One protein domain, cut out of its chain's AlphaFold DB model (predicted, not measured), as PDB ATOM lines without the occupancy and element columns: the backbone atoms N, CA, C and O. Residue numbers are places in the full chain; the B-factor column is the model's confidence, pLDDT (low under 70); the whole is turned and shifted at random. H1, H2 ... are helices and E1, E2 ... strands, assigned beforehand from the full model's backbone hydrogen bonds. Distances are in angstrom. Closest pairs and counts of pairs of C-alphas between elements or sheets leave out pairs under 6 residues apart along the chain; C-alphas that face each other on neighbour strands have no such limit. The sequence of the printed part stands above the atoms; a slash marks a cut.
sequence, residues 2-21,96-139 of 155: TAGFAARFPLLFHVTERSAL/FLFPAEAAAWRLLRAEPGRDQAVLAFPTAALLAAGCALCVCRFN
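AT A GLANCE: This is residues 2 to 21 and 96 to 139 of the 155 residues of an uncharacterized protein of Acetobacteraceae bacterium (UniProt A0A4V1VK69). Two long antiparallel strands, E1 and E2, make a narrow ribbon, and the helix H3 packs on it, running nearly lengthwise with the strands. The short helices H1 and H4 sit at the end of the ribbon where E1 begins and E2 ends, the one-turn helix H2 is at the other end, and a tail with no named element, residues 129 to 139, follows H4. The printed part has 64 residues, with four named helices and two named strands in the order H1, E1, H2, H3, E2, H4, and its class is mixed, helices and strands. It is only just compact, close to loose, with a radius of gyration of the C-alphas of 12.7 A, and its outline is elongated, spanning 39 by 25 by 15 A.

HOW THE PARTS SIT: H1, residues 2 to 8, and H4, residues 123 to 128, only just touch, with 3 pairs of C-alphas within 8 A; the closest are those of Ala 6 and Thr 123, 5.4 A apart. They run opposite ways at a shallow tilt of 12 degrees. E1, residues 11 to 17, and E2, residues 116 to 122, are antiparallel neighbours, with 155 degrees between their directions. N 14 and O 119 are within hydrogen-bond range at 2.9 A, and N 121 and O 12 at 2.8 A. The closest C-alphas of E1 and H4 are those of Leu 11 and Thr 123, 5.4 A apart. H2, residues 18 to 21, comes closest to E2 at the C-alphas of Arg 18 and Gln 116, 4.9 A apart. H3, residues 101 to 109, has its closest C-alphas to E1 at Ala 104 and Val 15, 6.1 A apart, and to E2 at Leu 108 and Gln 116, 6.6 A apart. H3 is apart from H1, H2 and H4. In H1, H3 and H4 every O i to N i+4 pair is within hydrogen-bond range; H2 is too short for such a pair.

IN THESE COORDINATES: H1 begins at C-alpha 2, (420.357, 56.234, 167.974), and is 10.2 A long. E1 measures 19.6 A from first to last C-alpha, and H2 5.7 A. H3 begins at C-alpha 101, (404.572, 54.645, 154.646), and is 12.4 A long. E2 measures 20.0 A, and H4, 8.6 A long, ends at C-alpha 128, (413.118, 58.607, 173.987).

THE WHOLE: The two C-alphas farthest apart are those of Ala 3 and Gly 113, at 38.9 A. Residues 22 to 95 are not printed, and C-alphas 21 and 96 are 16.1 A apart across this cut, which falls in the link from H2 to H3. Of the links that are printed whole, H1 to E1, E1 to H2 and E2 to H4 are tight and H3 to E2 is short. The mean pLDDT of the printed part is 92.5, and residues 2 to 3 are under 70.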
ATOM      1  N   THR A   2     421.788  55.869 168.098       60.66
ATOM      2  CA  THR A   2     420.357  56.234 167.974       60.66
ATOM      3  C   THR A   2     420.059  57.372 166.985       60.66
ATOM      4  O   THR A   2     419.089  57.282 166.233       60.66
ATOM      5  N   ALA A   3     420.912  58.402 166.915       65.06
ATOM      6  CA  ALA A   3     420.695  59.563 166.041       65.06
ATOM      7  C   ALA A   3     420.663  59.205 164.541       65.06
ATOM      8  O   ALA A   3     419.801  59.681 163.810       65.06
ATOM      9  N   GLY A   4     421.547  58.307 164.087       85.38
ATOM     10  CA  GLY A   4     421.590  57.879 162.683       85.38
ATOM     11  C   GLY A   4     420.362  57.070 162.253       85.38
ATOM     12  O   GLY A   4     419.921  57.177 161.112       85.38
ATOM     13  N   PHE A   5     419.773  56.295 163.172       88.06
ATOM     14  CA  PHE A   5     418.560  55.530 162.889       88.06
ATOM     15  C   PHE A   5     417.342  56.443 162.720       88.06
ATOM     16  O   PHE A   5     416.643  56.336 161.716       88.06
ATOM     17  N   ALA A   6     417.126  57.379 163.652       92.44
ATOM     18  CA  ALA A   6     416.026  58.341 163.566       92.44
ATOM     19  C   ALA A   6     416.180  59.310 162.381       92.44
ATOM     20  O   ALA A   6     415.186  59.668 161.763       92.44
ATOM     21  N   ALA A   7     417.408  59.692 162.016       92.50
ATOM     22  CA  ALA A   7     417.649  60.497 160.819       92.50
ATOM     23  C   ALA A   7     417.296  59.737 159.527       92.50
ATOM     24  O   ALA A   7     416.723  60.311 158.605       92.50
ATOM     25  N   ARG A   8     417.612  58.437 159.464       92.88
ATOM     26  CA  ARG A   8     417.296  57.588 158.306       92.88
ATOM     27  C   ARG A   8     415.810  57.239 158.215       92.88
ATOM     28  O   ARG A   8     415.274  57.148 157.115       92.88
ATOM     29  N   PHE A   9     415.168  57.011 159.355       94.56
ATOM     30  CA  PHE A   9     413.759  56.653 159.463       94.56
ATOM     31  C   PHE A   9     413.090  57.619 160.443       94.56
ATOM     32  O   PHE A   9     412.966  57.285 161.619       94.56
ATOM     33  N   PRO A  10     412.688  58.828 160.013       96.25
ATOM     34  CA  PRO A  10     412.113  59.828 160.918       96.25
ATOM     35  C   PRO A  10     410.739  59.418 161.455       96.25
ATOM     36  O   PRO A  10     410.392  59.736 162.595       96.25
ATOM     37  N   LEU A  11     409.986  58.665 160.651       97.94
ATOM     38  CA  LEU A  11     408.701  58.087 161.006       97.94
ATOM     39  C   LEU A  11     408.733  56.573 160.819       97.94
ATOM     40  O   LEU A  11     409.334  56.056 159.875       97.94
ATOM     41  N   LEU A  12     408.028  55.880 161.705       97.62
ATOM     42  CA  LEU A  12     407.727  54.460 161.615       97.62
ATOM     43  C   LEU A  12     406.216  54.258 161.576       97.62
ATOM     44  O   LEU A  12     405.475  54.970 162.252       97.62
ATOM     45  N   PHE A  13     405.757  53.280 160.799       98.12
ATOM     46  CA  PHE A  13     404.335  53.116 160.504       98.12
ATOM     47  C   PHE A  13     403.786  51.773 160.980       98.12
ATOM     48  O   PHE A  13     404.439  50.745 160.826       98.12
ATOM     49  N   HIS A  14     402.565  51.745 161.506       97.62
ATOM     50  CA  HIS A  14     401.888  50.514 161.926       97.62
ATOM     51  C   HIS A  14     400.502  50.415 161.297       97.62
ATOM     52  O   HIS A  14     399.801  51.417 161.210       97.62
ATOM     53  N   VAL A  15     400.089  49.214 160.894       97.06
ATOM     54  CA  VAL A  15     398.734  48.965 160.381       97.06
ATOM     55  C   VAL A  15     397.937  48.221 161.438       97.06
ATOM     56  O   VAL A  15     398.336  47.132 161.847       97.06
ATOM     57  N   THR A  16     396.797  48.779 161.831       96.69
ATOM     58  CA  THR A  16     395.883  48.187 162.816       96.69
ATOM     59  C   THR A  16     394.426  48.367 162.392       96.69
ATOM     60  O   THR A  16     394.140  49.164 161.500       96.69
ATOM     61  N   GLU A  17     393.498  47.647 163.021       95.75
ATOM     62  CA  GLU A  17     392.060  47.897 162.854       95.75
ATOM     63  C   GLU A  17     391.697  49.252 163.482       95.75
ATOM     64  O   GLU A  17     392.161  49.586 164.575       95.75
ATOM     65  N   ARG A  18     390.833  50.036 162.830       96.31
ATOM     66  CA  ARG A  18     390.416  51.356 163.335       96.31
ATOM     67  C   ARG A  18     389.701  51.270 164.684       96.31
ATOM     68  O   ARG A  18     389.841  52.160 165.519       96.31
ATOM     69  N   SER A  19     388.993  50.174 164.940       95.25
ATOM     70  CA  SER A  19     388.363  49.908 166.236       95.25
ATOM     71  C   SER A  19     389.370  49.759 167.386       95.25
ATOM     72  O   SER A  19     388.997  49.935 168.542       95.25
ATOM     73  N   ALA A  20     390.652  49.494 167.103       96.12
ATOM     74  CA  ALA A  20     391.687  49.359 168.125       96.12
ATOM     75  C   ALA A  20     392.235  50.706 168.630       96.12
ATOM     76  O   ALA A  20     392.908  50.729 169.661       96.12
ATOM     77  N   LEU A  21     391.961  51.828 167.948       97.06
ATOM     78  CA  LEU A  21     392.543  53.135 168.291       97.06
ATOM     79  C   LEU A  21     392.273  53.579 169.739       97.06
ATOM     80  O   LEU A  21     393.230  53.999 170.392       97.06
ATOM     81  N   PHE A  96     405.414  45.231 165.139       94.19
ATOM     82  CA  PHE A  96     405.956  45.435 163.799       94.19
ATOM     83  C   PHE A  96     405.696  46.843 163.291       94.19
ATOM     84  O   PHE A  96     404.552  47.296 163.260       94.19
ATOM     85  N   LEU A  97     406.764  47.496 162.842       95.31
ATOM     86  CA  LEU A  97     406.731  48.832 162.270       95.31
ATOM     87  C   LEU A  97     407.359  48.819 160.874       95.31
ATOM     88  O   LEU A  97     408.397  48.199 160.645       95.31
ATOM     89  N   PHE A  98     406.738  49.525 159.938       94.94
ATOM     90  CA  PHE A  98     407.265  49.746 158.603       94.94
ATOM     91  C   PHE A  98     408.144  51.000 158.589       94.94
ATOM     92  O   PHE A  98     407.710  52.042 159.075       94.94
ATOM     93  N   PRO A  99     409.338  50.945 157.974       93.62
ATOM     94  CA  PRO A  99     410.195  52.118 157.799       93.62
ATOM     95  C   PRO A  99     409.731  53.055 156.674       93.62
ATOM     96  O   PRO A  99     410.302  54.123 156.493       93.62
ATOM     97  N   ALA A 100     408.731  52.645 155.887       93.69
ATOM     98  CA  ALA A 100     408.196  53.407 154.767       93.69
ATOM     99  C   ALA A 100     406.667  53.348 154.760       93.69
ATOM    100  O   ALA A 100     406.078  52.264 154.811       93.69
ATOM    101  N   GLU A 101     406.030  54.507 154.623       96.81
ATOM    102  CA  GLU A 101     404.572  54.645 154.646       96.81
ATOM    103  C   GLU A 101     403.897  53.810 153.547       96.81
ATOM    104  O   GLU A 101     402.933  53.082 153.790       96.81
ATOM    105  N   ALA A 102     404.466  53.827 152.338       96.50
ATOM    106  CA  ALA A 102     403.957  53.068 151.199       96.50
ATOM    107  C   ALA A 102     403.862  51.554 151.480       96.50
ATOM    108  O   ALA A 102     402.958  50.887 150.971       96.50
ATOM    109  N   ALA A 103     404.758  51.004 152.310       93.62
ATOM    110  CA  ALA A 103     404.726  49.593 152.686       93.62
ATOM    111  C   ALA A 103     403.564  49.279 153.643       93.62
ATOM    112  O   ALA A 103     402.893  48.262 153.456       93.62
ATOM    113  N   ALA A 104     403.281  50.169 154.601       95.75
ATOM    114  CA  ALA A 104     402.118  50.058 155.481       95.75
ATOM    115  C   ALA A 104     400.812  50.148 154.677       95.75
ATOM    116  O   ALA A 104     399.947  49.279 154.784       95.75
ATOM    117  N   TRP A 105     400.709  51.120 153.770       96.75
ATOM    118  CA  TRP A 105     399.555  51.245 152.880       96.75
ATOM    119  C   TRP A 105     399.363  50.039 151.957       96.75
ATOM    120  O   TRP A 105     398.229  49.638 151.693       96.75
ATOM    121  N   ARG A 106     400.449  49.430 151.468       95.31
ATOM    122  CA  ARG A 106     400.369  48.189 150.685       95.31
ATOM    123  C   ARG A 106     399.801  47.038 151.513       95.31
ATOM    124  O   ARG A 106     398.971  46.299 150.995       95.31
ATOM    125  N   LEU A 107     400.214  46.895 152.775       92.88
ATOM    126  CA  LEU A 107     399.656  45.880 153.673       92.88
ATOM    127  C   LEU A 107     398.164  46.121 153.944       92.88
ATOM    128  O   LEU A 107     397.388  45.168 153.923       92.88
ATOM    129  N   LEU A 108     397.774  47.375 154.181       95.56
ATOM    130  CA  LEU A 108     396.376  47.760 154.382       95.56
ATOM    131  C   LEU A 108     395.524  47.384 153.160       95.56
ATOM    132  O   LEU A 108     394.523  46.688 153.286       95.56
ATOM    133  N   ARG A 109     395.961  47.772 151.955       95.56
ATOM    134  CA  ARG A 109     395.240  47.484 150.701       95.56
ATOM    135  C   ARG A 109     395.186  46.002 150.334       95.56
ATOM    136  O   ARG A 109     394.315  45.608 149.568       95.56
ATOM    137  N   ALA A 110     396.098  45.183 150.857       92.12
ATOM    138  CA  ALA A 110     396.114  43.743 150.606       92.12
ATOM    139  C   ALA A 110     394.963  42.986 151.298       92.12
ATOM    140  O   ALA A 110     394.793  41.791 151.056       92.12
ATOM    141  N   GLU A 111     394.191  43.648 152.164       89.44
ATOM    142  CA  GLU A 111     393.028  43.068 152.839       89.44
ATOM    143  C   GLU A 111     391.788  43.952 152.637       89.44
ATOM    144  O   GLU A 111     391.321  44.602 153.576       89.44
ATOM    145  N   PRO A 112     391.253  44.002 151.400       85.94
ATOM    146  CA  PRO A 112     390.066  44.793 151.102       85.94
ATOM    147  C   PRO A 112     388.876  44.313 151.945       85.94
ATOM    148  O   PRO A 112     388.678  43.113 152.135       85.94
ATOM    149  N   GLY A 113     388.091  45.260 152.466       90.44
ATOM    150  CA  GLY A 113     386.928  44.994 153.326       90.44
ATOM    151  C   GLY A 113     387.197  45.089 154.832       90.44
ATOM    152  O   GLY A 113     386.259  44.995 155.620       90.44
ATOM    153  N   ARG A 114     388.449  45.305 155.250       93.94
ATOM    154  CA  ARG A 114     388.803  45.630 156.640       93.94
ATOM    155  C   ARG A 114     388.860  47.141 156.849       93.94
ATOM    156  O   ARG A 114     389.467  47.845 156.045       93.94
ATOM    157  N   ASP A 115     388.296  47.631 157.953       95.69
ATOM    158  CA  ASP A 115     388.466  49.027 158.369       95.69
ATOM    159  C   ASP A 115     389.759  49.173 159.176       95.69
ATOM    160  O   ASP A 115     389.814  48.941 160.387       95.69
ATOM    161  N   GLN A 116     390.829  49.519 158.467       96.88
ATOM    162  CA  GLN A 116     392.163  49.664 159.035       96.88
ATOM    163  C   GLN A 116     392.618  51.124 159.023       96.88
ATOM    164  O   GLN A 116     392.151  51.958 158.244       96.88
ATOM    165  N   ALA A 117     393.588  51.420 159.880       97.06
ATOM    166  CA  ALA A 117     394.290  52.689 159.931       97.06
ATOM    167  C   ALA A 117     395.805  52.462 159.867       97.06
ATOM    168  O   ALA A 117     396.326  51.477 160.399       97.06
ATOM    169  N   VAL A 118     396.503  53.405 159.233       98.12
ATOM    170  CA  VAL A 118     397.960  53.529 159.320       98.12
ATOM    171  C   VAL A 118     398.276  54.542 160.414       98.12
ATOM    172  O   VAL A 118     397.846  55.690 160.346       98.12
ATOM    173  N   LEU A 119     399.018  54.107 161.426       98.19
ATOM    174  CA  LEU A 119     399.572  54.965 162.468       98.19
ATOM    175  C   LEU A 119     400.982  55.376 162.080       98.19
ATOM    176  O   LEU A 119     401.718  54.550 161.544       98.19
ATOM    177  N   ALA A 120     401.360  56.611 162.390       98.19
ATOM    178  CA  ALA A 120     402.711  57.123 162.212       98.19
ATOM    179  C   ALA A 120     403.292  57.520 163.571       98.19
ATOM    180  O   ALA A 120     402.651  58.227 164.349       98.19
ATOM    181  N   PHE A 121     404.512  57.073 163.844       97.50
ATOM    182  CA  PHE A 121     405.215  57.323 165.094       97.50
ATOM    183  C   PHE A 121     406.537  58.028 164.808       97.50
ATOM    184  O   PHE A 121     407.334  57.505 164.025       97.50
ATOM    185  N   PRO A 122     406.820  59.171 165.455       97.44
ATOM    186  CA  PRO A 122     408.152  59.755 165.435       97.44
ATOM    187  C   PRO A 122     409.162  58.783 166.043       97.44
ATOM    188  O   PRO A 122     409.069  58.423 167.216       97.44
ATOM    189  N   THR A 123     410.161  58.380 165.263       96.94
ATOM    190  CA  THR A 123     411.179  57.421 165.723       96.94
ATOM    191  C   THR A 123     411.954  57.955 166.919       96.94
ATOM    192  O   THR A 123     412.265  57.205 167.841       96.94
ATOM    193  N   ALA A 124     412.217  59.263 166.946       95.81
ATOM    194  CA  ALA A 124     412.845  59.922 168.087       95.81
ATOM    195  C   ALA A 124     412.014  59.778 169.374       95.81
ATOM    196  O   ALA A 124     412.588  59.542 170.433       95.81
ATOM    197  N   ALA A 125     410.681  59.850 169.286       95.31
ATOM    198  CA  ALA A 125     409.800  59.677 170.441       95.31
ATOM    199  C   ALA A 125     409.809  58.227 170.952       95.31
ATOM    200  O   ALA A 125     409.874  58.009 172.157       95.31
ATOM    201  N   LEU A 126     409.823  57.239 170.048       95.06
ATOM    202  CA  LEU A 126     409.952  55.825 170.426       95.06
ATOM    203  C   LEU A 126     411.282  55.549 171.139       95.06
ATOM    204  O   LEU A 126     411.316  54.879 172.169       95.06
ATOM    205  N   LEU A 127     412.382  56.101 170.621       94.81
ATOM    206  CA  LEU A 127     413.701  55.968 171.243       94.81
ATOM    207  C   LEU A 127     413.763  56.668 172.607       94.81
ATOM    208  O   LEU A 127     414.301  56.102 173.554       94.81
ATOM    209  N   ALA A 128     413.189  57.869 172.725       94.50
ATOM    210  CA  ALA A 128     413.118  58.607 173.987       94.50
ATOM    211  C   ALA A 128     412.266  57.885 175.044       94.50
ATOM    212  O   ALA A 128     412.582  57.947 176.228       94.50
ATOM    213  N   ALA A 129     411.237  57.147 174.620       93.62
ATOM    214  CA  ALA A 129     410.429  56.287 175.484       93.62
ATOM    215  C   ALA A 129     411.140  54.983 175.906       93.62
ATOM    216  O   ALA A 129     410.551  54.161 176.604       93.62
ATOM    217  N   GLY A 130     412.392  54.766 175.482       93.44
ATOM    218  CA  GLY A 130     413.177  53.581 175.831       93.44
ATOM    219  C   GLY A 130     412.841  52.336 175.006       93.44
ATOM    220  O   GLY A 130     413.237  51.233 175.382       93.44
ATOM    221  N   CYS A 131     412.127  52.471 173.882       93.50
ATOM    222  CA  CYS A 131     411.843  51.330 173.016       93.50
ATOM    223  C   CYS A 131     413.128  50.798 172.364       93.50
ATOM    224  O   CYS A 131     413.864  51.533 171.700       93.50
ATOM    225  N   ALA A 132     413.354  49.488 172.477       92.56
ATOM    226  CA  ALA A 132     414.383  48.799 171.711       92.56
ATOM    227  C   ALA A 132     413.891  48.574 170.274       92.56
ATOM    228  O   ALA A 132     412.935  47.834 170.043       92.56
ATOM    229  N   LEU A 133     414.542  49.220 169.306       91.94
ATOM    230  CA  LEU A 133     414.218  49.089 167.886       91.94
ATOM    231  C   LEU A 133     415.276  48.237 167.187       91.94
ATOM    232  O   LEU A 133     416.474  48.506 167.292       91.94
ATOM    233  N   CYS A 134     414.834  47.236 166.433       89.38
ATOM    234  CA  CYS A 134     415.691  46.421 165.584       89.38
ATOM    235  C   CYS A 134     415.146  46.391 164.154       89.38
ATOM    236  O   CYS A 134     413.949  46.542 163.912       89.38
ATOM    237  N   VAL A 135     416.045  46.210 163.189       87.12
ATOM    238  CA  VAL A 135     415.678  46.024 161.784       87.12
ATOM    239  C   VAL A 135     415.788  44.557 161.418       87.12
ATOM    240  O   VAL A 135     416.760  43.889 161.767       87.12
ATOM    241  N   CYS A 136     414.813  44.072 160.659       83.06
ATOM    242  CA  CYS A 136     414.891  42.773 160.013       83.06
ATOM    243  C   CYS A 136     415.062  42.975 158.506       83.06
ATOM    244  O   CYS A 136     414.431  43.850 157.913       83.06
ATOM    245  N   ARG A 137     415.931  42.175 157.880       77.62
ATOM    246  CA  ARG A 137     416.190  42.247 156.429       77.62
ATOM    247  C   ARG A 137     415.066  41.638 155.592       77.62
ATOM    248  O   ARG A 137     415.009  41.871 154.390       77.62
ATOM    249  N   PHE A 138     414.195  40.858 156.217       74.38
ATOM    250  CA  PHE A 138     413.077  40.182 155.579       74.38
ATOM    251  C   PHE A 138     411.818  40.327 156.436       74.38
ATOM    252  O   PHE A 138     411.874  40.732 157.596       74.38
ATOM    253  N   ASN A 139     410.663  40.009 155.855       75.19
ATOM    254  CA  ASN A 139     409.405  40.002 156.588       75.19
ATOM    255  C   ASN A 139     409.339  38.747 157.475       75.19
ATOM    256  O   ASN A 139     409.020  37.662 157.013       75.19
TER     257      ASN A 139